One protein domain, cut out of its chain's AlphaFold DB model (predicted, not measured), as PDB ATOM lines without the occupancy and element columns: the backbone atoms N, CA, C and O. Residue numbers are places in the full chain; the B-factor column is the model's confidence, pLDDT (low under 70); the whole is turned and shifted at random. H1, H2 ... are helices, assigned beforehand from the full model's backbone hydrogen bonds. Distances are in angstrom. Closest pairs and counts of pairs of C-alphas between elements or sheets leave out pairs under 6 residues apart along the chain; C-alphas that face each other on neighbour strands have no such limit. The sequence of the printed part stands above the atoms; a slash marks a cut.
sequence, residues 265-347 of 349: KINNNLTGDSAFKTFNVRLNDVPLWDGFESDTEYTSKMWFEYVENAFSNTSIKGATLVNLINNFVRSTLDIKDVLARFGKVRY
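Overview. This is residues 265 to 347 of the 349 residues of an uncharacterized protein of Clostridium botulinum CDC_1436 (UniProt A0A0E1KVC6). One long straight helix, H3, makes the longest axis, and two short helices, H1 and H2, lie on one side of it, the three centres making a triangle. H1 crosses H3 at a slant and packs on residues 321 to 329 of it, H2 runs beside H3 in the opposite direction, and the far end of H3, with residues 341 to 347, sticks out. The printed part has 83 residues with three named helices, H1, H2 and H3 along the chain, and no named strand; its class is all helix. It is compact, with a radius of gyration of the C-alphas of 13.4 A, and elongated in outline, spanning 45 by 26 by 17 A.

Arrangement. Begin with H3, residues 318 to 345, the longest helix. Look at its residues 321 to 329, with which alone it touches H1, residues 275 to 285; the closest C-alphas, those of Leu 283 and Val 329, are 5.6 A apart. H1 and H3 run the same way at a steep tilt of 55 degrees. Next find H2, residues 302 to 312, which touches H1, with the C-alphas of Phe 276 and Glu 308 closest at 5.6 A. These two run opposite ways at a steep tilt of 48 degrees. H2 and H3 are close but not clearly touching: their closest C-alphas, those of Val 307 and Phe 328, are 7.3 A apart. They run opposite ways at a shallow tilt of 8 degrees. In H1 and H2 every O i to N i+4 pair is within hydrogen-bond range; in H3 it is 23 of 24.

Along the chain. Find C-alpha 318 at (126.494, 138.456, 212.832); from there H3 runs 41.7 A to C-alpha 345 at (144.497, 114.620, 241.874). H1 begins at Ala 275, with its C-alpha at (128.335, 128.023, 213.571), and measures 15.2 A to Asp 285. H2 goes from Met 302 to Ser 312, 15.1 A.

Size, cuts and confidence. The C-alphas of Gly 318 and Tyr 347 are the two farthest apart, 45.0 A. The printed part has no cut from residue 265 to 347. Follow residues 286 to 301, the long link from H1 to H2, whose C-alphas lie 10 to 17 A from the mean of the C-alphas; the link from H2 to H3 is tight. Residues 341 to 347, of which 341 to 345 belong to H3, stand free. The mean pLDDT of the printed part is 81.4, and the model's confidence is under 70 at residues 293 to 300 and 342 to 347.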
ATOM      1  N   LYS A 265     144.692 132.744 221.455       79.75
ATOM      2  CA  LYS A 265     144.834 133.397 220.158       79.75
ATOM      3  C   LYS A 265     143.947 132.712 219.120       79.75
ATOM      4  O   LYS A 265     144.328 131.729 218.502       79.75
ATOM      5  N   ILE A 266     142.759 133.276 218.920       80.25
ATOM      6  CA  ILE A 266     141.757 132.756 217.984       80.25
ATOM      7  C   ILE A 266     141.861 133.474 216.638       80.25
ATOM      8  O   ILE A 266     141.835 134.708 216.566       80.25
ATOM      9  N   ASN A 267     141.912 132.704 215.554       83.31
ATOM     10  CA  ASN A 267     141.845 133.227 214.198       83.31
ATOM     11  C   ASN A 267     140.393 133.492 213.772       83.31
ATOM     12  O   ASN A 267     139.659 132.606 213.333       83.31
ATOM     13  N   ASN A 268     139.974 134.752 213.877       83.38
ATOM     14  CA  ASN A 268     138.599 135.164 213.575       83.38
ATOM     15  C   ASN A 268     138.222 135.058 212.088       83.38
ATOM     16  O   ASN A 268     137.037 135.139 211.766       83.38
ATOM     17  N   ASN A 269     139.196 134.880 211.192       84.88
ATOM     18  CA  ASN A 269     138.949 134.815 209.752       84.88
ATOM     19  C   ASN A 269     138.524 133.419 209.285       84.88
ATOM     20  O   ASN A 269     138.041 133.278 208.165       84.88
ATOM     21  N   LEU A 270     138.684 132.390 210.120       85.69
ATOM     22  CA  LEU A 270     138.240 131.045 209.779       85.69
ATOM     23  C   LEU A 270     136.734 130.913 209.980       85.69
ATOM     24  O   LEU A 270     136.197 131.264 211.036       85.69
ATOM     25  N   THR A 271     136.060 130.396 208.957       88.00
ATOM     26  CA  THR A 271     134.611 130.182 208.920       88.00
ATOM     27  C   THR A 271     134.312 128.819 208.317       88.00
ATOM     28  O   THR A 271     134.908 128.445 207.311       88.00
ATOM     29  N   GLY A 272     133.383 128.086 208.927       88.62
ATOM     30  CA  GLY A 272     132.816 126.862 208.374       88.62
ATOM     31  C   GLY A 272     131.377 127.072 207.912       88.62
ATOM     32  O   GLY A 272     130.769 128.104 208.184       88.62
ATOM     33  N   ASP A 273     130.811 126.048 207.279       90.56
ATOM     34  CA  ASP A 273     129.450 126.078 206.711       90.56
ATOM     35  C   ASP A 273     128.332 126.185 207.770       90.56
ATOM     36  O   ASP A 273     127.164 126.369 207.437       90.56
ATOM     37  N   SER A 274     128.675 126.069 209.056       92.62
ATOM     38  CA  SER A 274     127.776 126.276 210.193       92.62
ATOM     39  C   SER A 274     128.505 126.954 211.359       92.62
ATOM     40  O   SER A 274     129.740 127.014 211.390       92.62
ATOM     41  N   ALA A 275     127.757 127.454 212.349       93.00
ATOM     42  CA  ALA A 275     128.335 128.023 213.571       93.00
ATOM     43  C   ALA A 275     129.172 126.984 214.338       93.00
ATOM     44  O   ALA A 275     130.298 127.278 214.736       93.00
ATOM     45  N   PHE A 276     128.673 125.747 214.445       94.06
ATOM     46  CA  PHE A 276     129.406 124.643 215.063       94.06
ATOM     47  C   PHE A 276     130.655 124.247 214.262       94.06
ATOM     48  O   PHE A 276     131.733 124.079 214.829       94.06
ATOM     49  N   LYS A 277     130.569 124.195 212.925       93.44
ATOM     50  CA  LYS A 277     131.743 123.940 212.077       93.44
ATOM     51  C   LYS A 277     132.769 125.070 212.187       93.44
ATOM     52  O   LYS A 277     133.961 124.799 212.240       93.44
ATOM     53  N   THR A 278     132.324 126.322 212.293       93.44
ATOM     54  CA  THR A 278     133.200 127.479 212.549       93.44
ATOM     55  C   THR A 278     133.891 127.373 213.907       93.44
ATOM     56  O   THR A 278     135.093 127.607 213.986       93.44
ATOM     57  N   PHE A 279     133.160 126.985 214.955       94.31
ATOM     58  CA  PHE A 279     133.727 126.676 216.268       94.31
ATOM     59  C   PHE A 279     134.818 125.602 216.168       94.31
ATOM     60  O   PHE A 279     135.939 125.860 216.592       94.31
ATOM     61  N   ASN A 280     134.538 124.460 215.529       92.00
ATOM     62  CA  ASN A 280     135.503 123.365 215.387       92.00
ATOM     63  C   ASN A 280     136.746 123.775 214.591       92.00
ATOM     64  O   ASN A 280     137.861 123.489 215.008       92.00
ATOM     65  N   VAL A 281     136.579 124.464 213.457       92.19
ATOM     66  CA  VAL A 281     137.716 124.908 212.635       92.19
ATOM     67  C   VAL A 281     138.576 125.916 213.397       92.19
ATOM     68  O   VAL A 281     139.796 125.821 213.345       92.19
ATOM     69  N   ARG A 282     137.971 126.852 214.138       91.81
ATOM     70  CA  ARG A 282     138.726 127.817 214.950       91.81
ATOM     71  C   ARG A 282     139.414 127.170 216.136       91.81
ATOM     72  O   ARG A 282     140.560 127.504 216.384       91.81
ATOM     73  N   LEU A 283     138.735 126.271 216.849       90.25
ATOM     74  CA  LEU A 283     139.314 125.512 217.956       90.25
ATOM     75  C   LEU A 283     140.519 124.697 217.475       90.25
ATOM     76  O   LEU A 283     141.570 124.754 218.094       90.25
ATOM     77  N   ASN A 284     140.393 124.026 216.328       88.56
ATOM     78  CA  ASN A 284     141.481 123.257 215.726       88.56
ATOM     79  C   ASN A 284     142.619 124.121 215.153       88.56
ATOM     80  O   ASN A 284     143.701 123.597 214.910       88.56
ATOM     81  N   ASP A 285     142.390 125.419 214.939       86.88
ATOM     82  CA  ASP A 285     143.425 126.388 214.551       86.88
ATOM     83  C   ASP A 285     144.082 127.067 215.762       86.88
ATOM     84  O   ASP A 285     145.090 127.756 215.601       86.88
ATOM     85  N   VAL A 286     143.539 126.899 216.979       86.12
ATOM     86  CA  VAL A 286     144.170 127.440 218.188       86.12
ATOM     87  C   VAL A 286     145.521 126.744 218.387       86.12
ATOM     88  O   VAL A 286     145.571 125.518 218.518       86.12
ATOM     89  N   PRO A 287     146.634 127.497 218.459       77.81
ATOM     90  CA  PRO A 287     147.931 126.910 218.762       77.81
ATOM     91  C   PRO A 287     147.893 126.228 220.132       77.81
ATOM     92  O   PRO A 287     147.341 126.793 221.070       77.81
ATOM     93  N   LEU A 288     148.520 125.050 220.251       74.69
ATOM     94  CA  LEU A 288     148.492 124.169 221.436       74.69
ATOM     95  C   LEU A 288     147.200 123.373 221.646       74.69
ATOM     96  O   LEU A 288     147.141 122.589 222.589       74.69
ATOM     97  N   TRP A 289     146.194 123.512 220.780       84.50
ATOM     98  CA  TRP A 289     145.068 122.590 220.801       84.50
ATOM     99  C   TRP A 289     145.468 121.223 220.234       84.50
ATOM    100  O   TRP A 289     145.760 121.069 219.052       84.50
ATOM    101  N   ASP A 290     145.451 120.219 221.095       79.56
ATOM    102  CA  ASP A 290     145.791 118.817 220.833       79.56
ATOM    103  C   ASP A 290     144.563 117.888 220.928       79.56
ATOM    104  O   ASP A 290     144.694 116.667 220.906       79.56
ATOM    105  N   GLY A 291     143.353 118.453 221.001       78.12
ATOM    106  CA  GLY A 291     142.105 117.694 221.113       78.12
ATOM    107  C   GLY A 291     141.711 117.367 222.556       78.12
ATOM    108  O   GLY A 291     142.294 117.866 223.514       78.12
ATOM    109  N   PHE A 292     140.700 116.520 222.729       75.19
ATOM    110  CA  PHE A 292     140.394 115.884 224.013       75.19
ATOM    111  C   PHE A 292     140.866 114.431 223.988       75.19
ATOM    112  O   PHE A 292     140.761 113.773 222.952       75.19
ATOM    113  N   GLU A 293     141.323 113.927 225.134       64.56
ATOM    114  CA  GLU A 293     141.507 112.490 225.343       64.56
ATOM    115  C   GLU A 293     140.158 111.780 225.122       64.56
ATOM    116  O   GLU A 293     139.136 112.108 225.738       64.56
ATOM    117  N   SER A 294     140.140 110.876 224.141       50.56
ATOM    118  CA  SER A 294     138.940 110.250 223.570       50.56
ATOM    119  C   SER A 294     138.271 109.231 224.497       50.56
ATOM    120  O   SER A 294     137.168 108.761 224.213       50.56
ATOM    121  N   ASP A 295     138.922 108.913 225.607       52.66
ATOM    122  CA  ASP A 295     138.572 107.921 226.615       52.66
ATOM    123  C   ASP A 295     137.854 108.509 227.841       52.66
ATOM    124  O   ASP A 295     137.422 107.759 228.717       52.66
ATOM    125  N   THR A 296     137.602 109.825 227.879       58.44
ATOM    126  CA  THR A 296     136.708 110.416 228.888       58.44
ATOM    127  C   THR A 296     135.307 110.673 228.318       58.44
ATOM    128  O   THR A 296     135.081 111.561 227.496       58.44
ATOM    129  N   GLU A 297     134.325 109.900 228.792       53.00
ATOM    130  CA  GLU A 297     132.903 110.004 228.411       53.00
ATOM    131  C   GLU A 297     132.323 111.417 228.632       53.00
ATOM    132  O   GLU A 297     131.441 111.867 227.902       53.00
ATOM    133  N   TYR A 298     132.877 112.152 229.600       55.72
ATOM    134  CA  TYR A 298     132.336 113.414 230.092       55.72
ATOM    135  C   TYR A 298     132.612 114.638 229.199       55.72
ATOM    136  O   TYR A 298     131.944 115.655 229.353       55.72
ATOM    137  N   THR A 299     133.587 114.598 228.279       61.56
ATOM    138  CA  THR A 299     134.060 115.831 227.609       61.56
ATOM    139  C   THR A 299     133.902 115.838 226.106       61.56
ATOM    140  O   THR A 299     133.140 116.650 225.590       61.56
ATOM    141  N   SER A 300     134.561 114.924 225.394       62.38
ATOM    142  CA  SER A 300     134.528 114.897 223.928       62.38
ATOM    143  C   SER A 300     133.099 114.763 223.381       62.38
ATOM    144  O   SER A 300     132.753 115.401 222.393       62.38
ATOM    145  N   LYS A 301     132.229 114.010 224.070       71.06
ATOM    146  CA  LYS A 301     130.820 113.849 223.682       71.06
ATOM    147  C   LYS A 301     129.913 114.918 224.290       71.06
ATOM    148  O   LYS A 301     129.324 115.695 223.549       71.06
ATOM    149  N   MET A 302     129.834 115.007 225.620       81.06
ATOM    150  CA  MET A 302     128.834 115.863 226.278       81.06
ATOM    151  C   MET A 302     129.059 117.365 226.044       81.06
ATOM    152  O   MET A 302     128.095 118.099 225.831       81.06
ATOM    153  N   TRP A 303     130.309 117.845 226.076       86.94
ATOM    154  CA  TRP A 303     130.587 119.273 225.882       86.94
ATOM    155  C   TRP A 303     130.364 119.702 224.431       86.94
ATOM    156  O   TRP A 303     129.712 120.715 224.194       86.94
ATOM    157  N   PHE A 304     130.851 118.932 223.452       88.56
ATOM    158  CA  PHE A 304     130.654 119.276 222.038       88.56
ATOM    159  C   PHE A 304     129.188 119.172 221.628       88.56
ATOM    160  O   PHE A 304     128.715 120.051 220.915       88.56
ATOM    161  N   GLU A 305     128.459 118.177 222.136       88.25
ATOM    162  CA  GLU A 305     127.011 118.067 221.938       88.25
ATOM    163  C   GLU A 305     126.269 119.259 222.560       88.25
ATOM    164  O   GLU A 305     125.391 119.847 221.931       88.25
ATOM    165  N   TYR A 306     126.654 119.688 223.768       91.19
ATOM    166  CA  TYR A 306     126.107 120.902 224.378       91.19
ATOM    167  C   TYR A 306     126.361 122.145 223.513       91.19
ATOM    168  O   TYR A 306     125.443 122.932 223.279       91.19
ATOM    169  N   VAL A 307     127.586 122.316 223.011       92.00
ATOM    170  CA  VAL A 307     127.959 123.445 222.148       92.00
ATOM    171  C   VAL A 307     127.180 123.410 220.825       92.00
ATOM    172  O   VAL A 307     126.653 124.439 220.394       92.00
ATOM    173  N   GLU A 308     127.050 122.243 220.194       93.12
ATOM    174  CA  GLU A 308     126.274 122.056 218.965       93.12
ATOM    175  C   GLU A 308     124.786 122.376 219.172       93.12
ATOM    176  O   GLU A 308     124.190 123.125 218.389       93.12
ATOM    177  N   ASN A 309     124.202 121.899 220.274       93.00
ATOM    178  CA  ASN A 309     122.826 122.202 220.659       93.00
ATOM    179  C   ASN A 309     122.631 123.696 220.953       93.00
ATOM    180  O   ASN A 309     121.632 124.286 220.537       93.00
ATOM    181  N   ALA A 310     123.585 124.343 221.627       94.00
ATOM    182  CA  ALA A 310     123.529 125.775 221.909       94.00
ATOM    183  C   ALA A 310     123.544 126.612 220.619       94.00
ATOM    184  O   ALA A 310     122.798 127.586 220.506       94.00
ATOM    185  N   PHE A 311     124.346 126.223 219.621       95.19
ATOM    186  CA  PHE A 311     124.339 126.883 218.314       95.19
ATOM    187  C   PHE A 311     123.095 126.572 217.483       95.19
ATOM    188  O   PHE A 311     122.632 127.444 216.751       95.19
ATOM    189  N   SER A 312     122.540 125.368 217.589       90.50
ATOM    190  CA  SER A 312     121.332 124.990 216.844       90.50
ATOM    191  C   SER A 312     120.084 125.713 217.360       90.50
ATOM    192  O   SER A 312     119.187 126.028 216.584       90.50
ATOM    193  N   ASN A 313     120.051 126.034 218.657       90.19
ATOM    194  CA  ASN A 313     118.904 126.663 219.318       90.19
ATOM    195  C   ASN A 313     119.015 128.191 219.458       90.19
ATOM    196  O   ASN A 313     118.096 128.827 219.978       90.19
ATOM    197  N   THR A 314     120.120 128.808 219.029       89.06
ATOM    198  CA  THR A 314     120.303 130.261 219.153       89.06
ATOM    199  C   THR A 314     119.775 131.020 217.937       89.06
ATOM    200  O   THR A 314     119.997 130.642 216.790       89.06
ATOM    201  N   SER A 315     119.109 132.151 218.175       89.50
ATOM    202  CA  SER A 315     118.676 133.086 217.126       89.50
ATOM    203  C   SER A 315     119.711 134.184 216.830       89.50
ATOM    204  O   SER A 315     119.494 135.026 215.954       89.50
ATOM    205  N   ILE A 316     120.838 134.184 217.552       91.44
ATOM    206  CA  ILE A 316     121.900 135.193 217.469       91.44
ATOM    207  C   ILE A 316     122.615 135.113 216.109       91.44
ATOM    208  O   ILE A 316     122.947 134.034 215.627       91.44
ATOM    209  N   LYS A 317     122.906 136.270 215.495       90.25
ATOM    210  CA  LYS A 317     123.568 136.378 214.179       90.25
ATOM    211  C   LYS A 317     124.692 137.420 214.173       90.25
ATOM    212  O   LYS A 317     124.837 138.209 215.107       90.25
ATOM    213  N   GLY A 318     125.481 137.430 213.096       88.00
ATOM    214  CA  GLY A 318     126.494 138.456 212.832       88.00
ATOM    215  C   GLY A 318     127.617 138.494 213.874       88.00
ATOM    216  O   GLY A 318     128.067 137.455 214.355       88.00
ATOM    217  N   ALA A 319     128.069 139.698 214.235       88.75
ATOM    218  CA  ALA A 319     129.179 139.899 215.172       88.75
ATOM    219  C   ALA A 319     128.940 139.251 216.549       88.75
ATOM    220  O   ALA A 319     129.862 138.698 217.149       88.75
ATOM    221  N   THR A 320     127.697 139.251 217.033       90.25
ATOM    222  CA  THR A 320     127.342 138.639 218.320       90.25
ATOM    223  C   THR A 320     127.494 137.117 218.283       90.25
ATOM    224  O   THR A 320     127.987 136.531 219.244       90.25
ATOM    225  N   LEU A 321     127.152 136.475 217.159       91.69
ATOM    226  CA  LEU A 321     127.360 135.036 216.969       91.69
ATOM    227  C   LEU A 321     128.855 134.702 216.913       91.69
ATOM    228  O   LEU A 321     129.296 133.738 217.529       91.69
ATOM    229  N   VAL A 322     129.650 135.531 216.231       90.00
ATOM    230  CA  VAL A 322     131.116 135.392 216.185       90.00
ATOM    231  C   VAL A 322     131.725 135.465 217.589       90.00
ATOM    232  O   VAL A 322     132.573 134.640 217.929       90.00
ATOM    233  N   ASN A 323     131.269 136.402 218.422       90.06
ATOM    234  CA  ASN A 323     131.714 136.509 219.812       90.06
ATOM    235  C   ASN A 323     131.307 135.288 220.644       90.06
ATOM    236  O   ASN A 323     132.123 134.780 221.411       90.06
ATOM    237  N   LEU A 324     130.080 134.790 220.464       92.88
ATOM    238  CA  LEU A 324     129.610 133.577 221.130       92.88
ATOM    239  C   LEU A 324     130.465 132.360 220.749       92.88
ATOM    240  O   LEU A 324     130.907 131.630 221.631       92.88
ATOM    241  N   ILE A 325     130.763 132.189 219.457       94.38
ATOM    242  CA  ILE A 325     131.658 131.131 218.964       94.38
ATOM    243  C   ILE A 325     133.019 131.216 219.653       94.38
ATOM    244  O   ILE A 325     133.500 130.226 220.199       94.38
ATOM    245  N   ASN A 326     133.624 132.403 219.685       91.06
ATOM    246  CA  ASN A 326     134.931 132.598 220.306       91.06
ATOM    247  C   ASN A 326     134.907 132.339 221.820       91.06
ATOM    248  O   ASN A 326     135.869 131.803 222.364       91.06
ATOM    249  N   ASN A 327     133.812 132.678 222.504       92.31
ATOM    250  CA  ASN A 327     133.645 132.366 223.922       92.31
ATOM    251  C   ASN A 327     133.551 130.859 224.165       92.31
ATOM    252  O   ASN A 327     134.162 130.373 225.114       92.31
ATOM    253  N   PHE A 328     132.859 130.113 223.300       93.19
ATOM    254  CA  PHE A 328     132.855 128.653 223.380       93.19
ATOM    255  C   PHE A 328     134.241 128.060 223.121       93.19
ATOM    256  O   PHE A 328     134.643 127.162 223.855       93.19
ATOM    257  N   VAL A 329     135.010 128.587 222.157       90.94
ATOM    258  CA  VAL A 329     136.410 128.163 221.936       90.94
ATOM    259  C   VAL A 329     137.235 128.357 223.213       90.94
ATOM    260  O   VAL A 329     137.840 127.404 223.689       90.94
ATOM    261  N   ARG A 330     137.195 129.546 223.832       88.56
ATOM    262  CA  ARG A 330     137.918 129.818 225.093       88.56
ATOM    263  C   ARG A 330     137.471 128.907 226.233       88.56
ATOM    264  O   ARG A 330     138.307 128.297 226.885       88.56
ATOM    265  N   SER A 331     136.159 128.765 226.414       89.50
ATOM    266  CA  SER A 331     135.583 127.915 227.463       89.50
ATOM    267  C   SER A 331     136.008 126.456 227.299       89.50
ATOM    268  O   SER A 331     136.275 125.783 228.285       89.50
ATOM    269  N   THR A 332     136.127 125.976 226.057       88.38
ATOM    270  CA  THR A 332     136.607 124.617 225.765       88.38
ATOM    271  C   THR A 332     138.039 124.412 226.264       88.38
ATOM    272  O   THR A 332     138.331 123.391 226.885       88.38
ATOM    273  N   LEU A 333     138.918 125.395 226.047       85.69
ATOM    274  CA  LEU A 333     140.304 125.357 226.521       85.69
ATOM    275  C   LEU A 333     140.371 125.386 228.055       85.69
ATOM    276  O   LEU A 333     141.084 124.587 228.656       85.69
ATOM    277  N   ASP A 334     139.580 126.252 228.695       84.81
ATOM    278  CA  ASP A 334     139.539 126.358 230.159       84.81
ATOM    279  C   ASP A 334     138.994 125.079 230.817       84.81
ATOM    280  O   ASP A 334     139.517 124.622 231.834       84.81
ATOM    281  N   ILE A 335     137.974 124.457 230.218       83.62
ATOM    282  CA  ILE A 335     137.435 123.170 230.675       83.62
ATOM    283  C   ILE A 335     138.513 122.088 230.611       83.62
ATOM    284  O   ILE A 335     138.683 121.344 231.581       83.62
ATOM    285  N   LYS A 336     139.270 122.014 229.508       80.25
ATOM    286  CA  LYS A 336     140.369 121.052 229.372       80.25
ATOM    287  C   LYS A 336     141.408 121.224 230.483       80.25
ATOM    288  O   LYS A 336     141.774 120.242 231.127       80.25
ATOM    289  N   ASP A 337     141.825 122.455 230.756       77.56
ATOM    290  CA  ASP A 337     142.778 122.763 231.827       77.56
ATOM    291  C   ASP A 337     142.287 122.318 233.204       77.56
ATOM    292  O   ASP A 337     143.031 121.722 233.989       77.56
ATOM    293  N   VAL A 338     141.022 122.613 233.510       79.88
ATOM    294  CA  VAL A 338     140.388 122.228 234.771       79.88
ATOM    295  C   VAL A 338     140.413 120.709 234.926       79.88
ATOM    296  O   VAL A 338     140.818 120.192 235.969       79.88
ATOM    297  N   LEU A 339     140.052 119.975 233.879       75.94
ATOM    298  CA  LEU A 339     140.002 118.518 233.912       75.94
ATOM    299  C   LEU A 339     141.384 117.877 233.994       75.94
ATOM    300  O   LEU A 339     141.558 116.941 234.770       75.94
ATOM    301  N   ALA A 340     142.378 118.412 233.286       72.44
ATOM    302  CA  ALA A 340     143.762 117.959 233.400       72.44
ATOM    303  C   ALA A 340     144.296 118.124 234.836       72.44
ATOM    304  O   ALA A 340     145.036 117.271 235.334       72.44
ATOM    305  N   ARG A 341     143.886 119.190 235.540       71.00
ATOM    306  CA  ARG A 341     144.213 119.386 236.963       71.00
ATOM    307  C   ARG A 341     143.505 118.365 237.851       71.00
ATOM    308  O   ARG A 341     144.160 117.744 238.680       71.00
ATOM    309  N   PHE A 342     142.201 118.155 237.670       66.94
ATOM    310  CA  PHE A 342     141.431 117.220 238.500       66.94
ATOM    311  C   PHE A 342     141.765 115.741 238.240       66.94
ATOM    312  O   PHE A 342     141.740 114.943 239.178       66.94
ATOM    313  N   GLY A 343     142.149 115.375 237.014       58.41
ATOM    314  CA  GLY A 343     142.640 114.037 236.676       58.41
ATOM    315  C   GLY A 343     143.917 113.675 237.440       58.41
ATOM    316  O   GLY A 343     144.009 112.581 237.990       58.41
ATOM    317  N   LYS A 344     144.858 114.618 237.593       47.34
ATOM    318  CA  LYS A 344     146.107 114.411 238.358       47.34
ATOM    319  C   LYS A 344     145.886 114.201 239.866       47.34
ATOM    320  O   LYS A 344     146.651 113.476 240.500       47.34
ATOM    321  N   VAL A 345     144.830 114.782 240.443       42.34
ATOM    322  CA  VAL A 345     144.497 114.620 241.874       42.34
ATOM    323  C   VAL A 345     143.996 113.202 242.186       42.34
ATOM    324  O   VAL A 345     144.228 112.699 243.279       42.34
ATOM    325  N   ARG A 346     143.360 112.512 241.228       39.59
ATOM    326  CA  ARG A 346     142.843 111.145 241.437       39.59
ATOM    327  C   ARG A 346     143.902 110.035 241.400       39.59
ATOM    328  O   ARG A 346     143.590 108.932 241.830       39.59
ATOM    329  N   TYR A 347     145.125 110.313 240.941       35.56
ATOM    330  CA  TYR A 347     146.217 109.326 240.843       35.56
ATOM    331  C   TYR A 347     147.409 109.621 241.773       35.56
ATOM    332  O   TYR A 347     148.488 109.067 241.586       35.56
TER     333      TYR A 347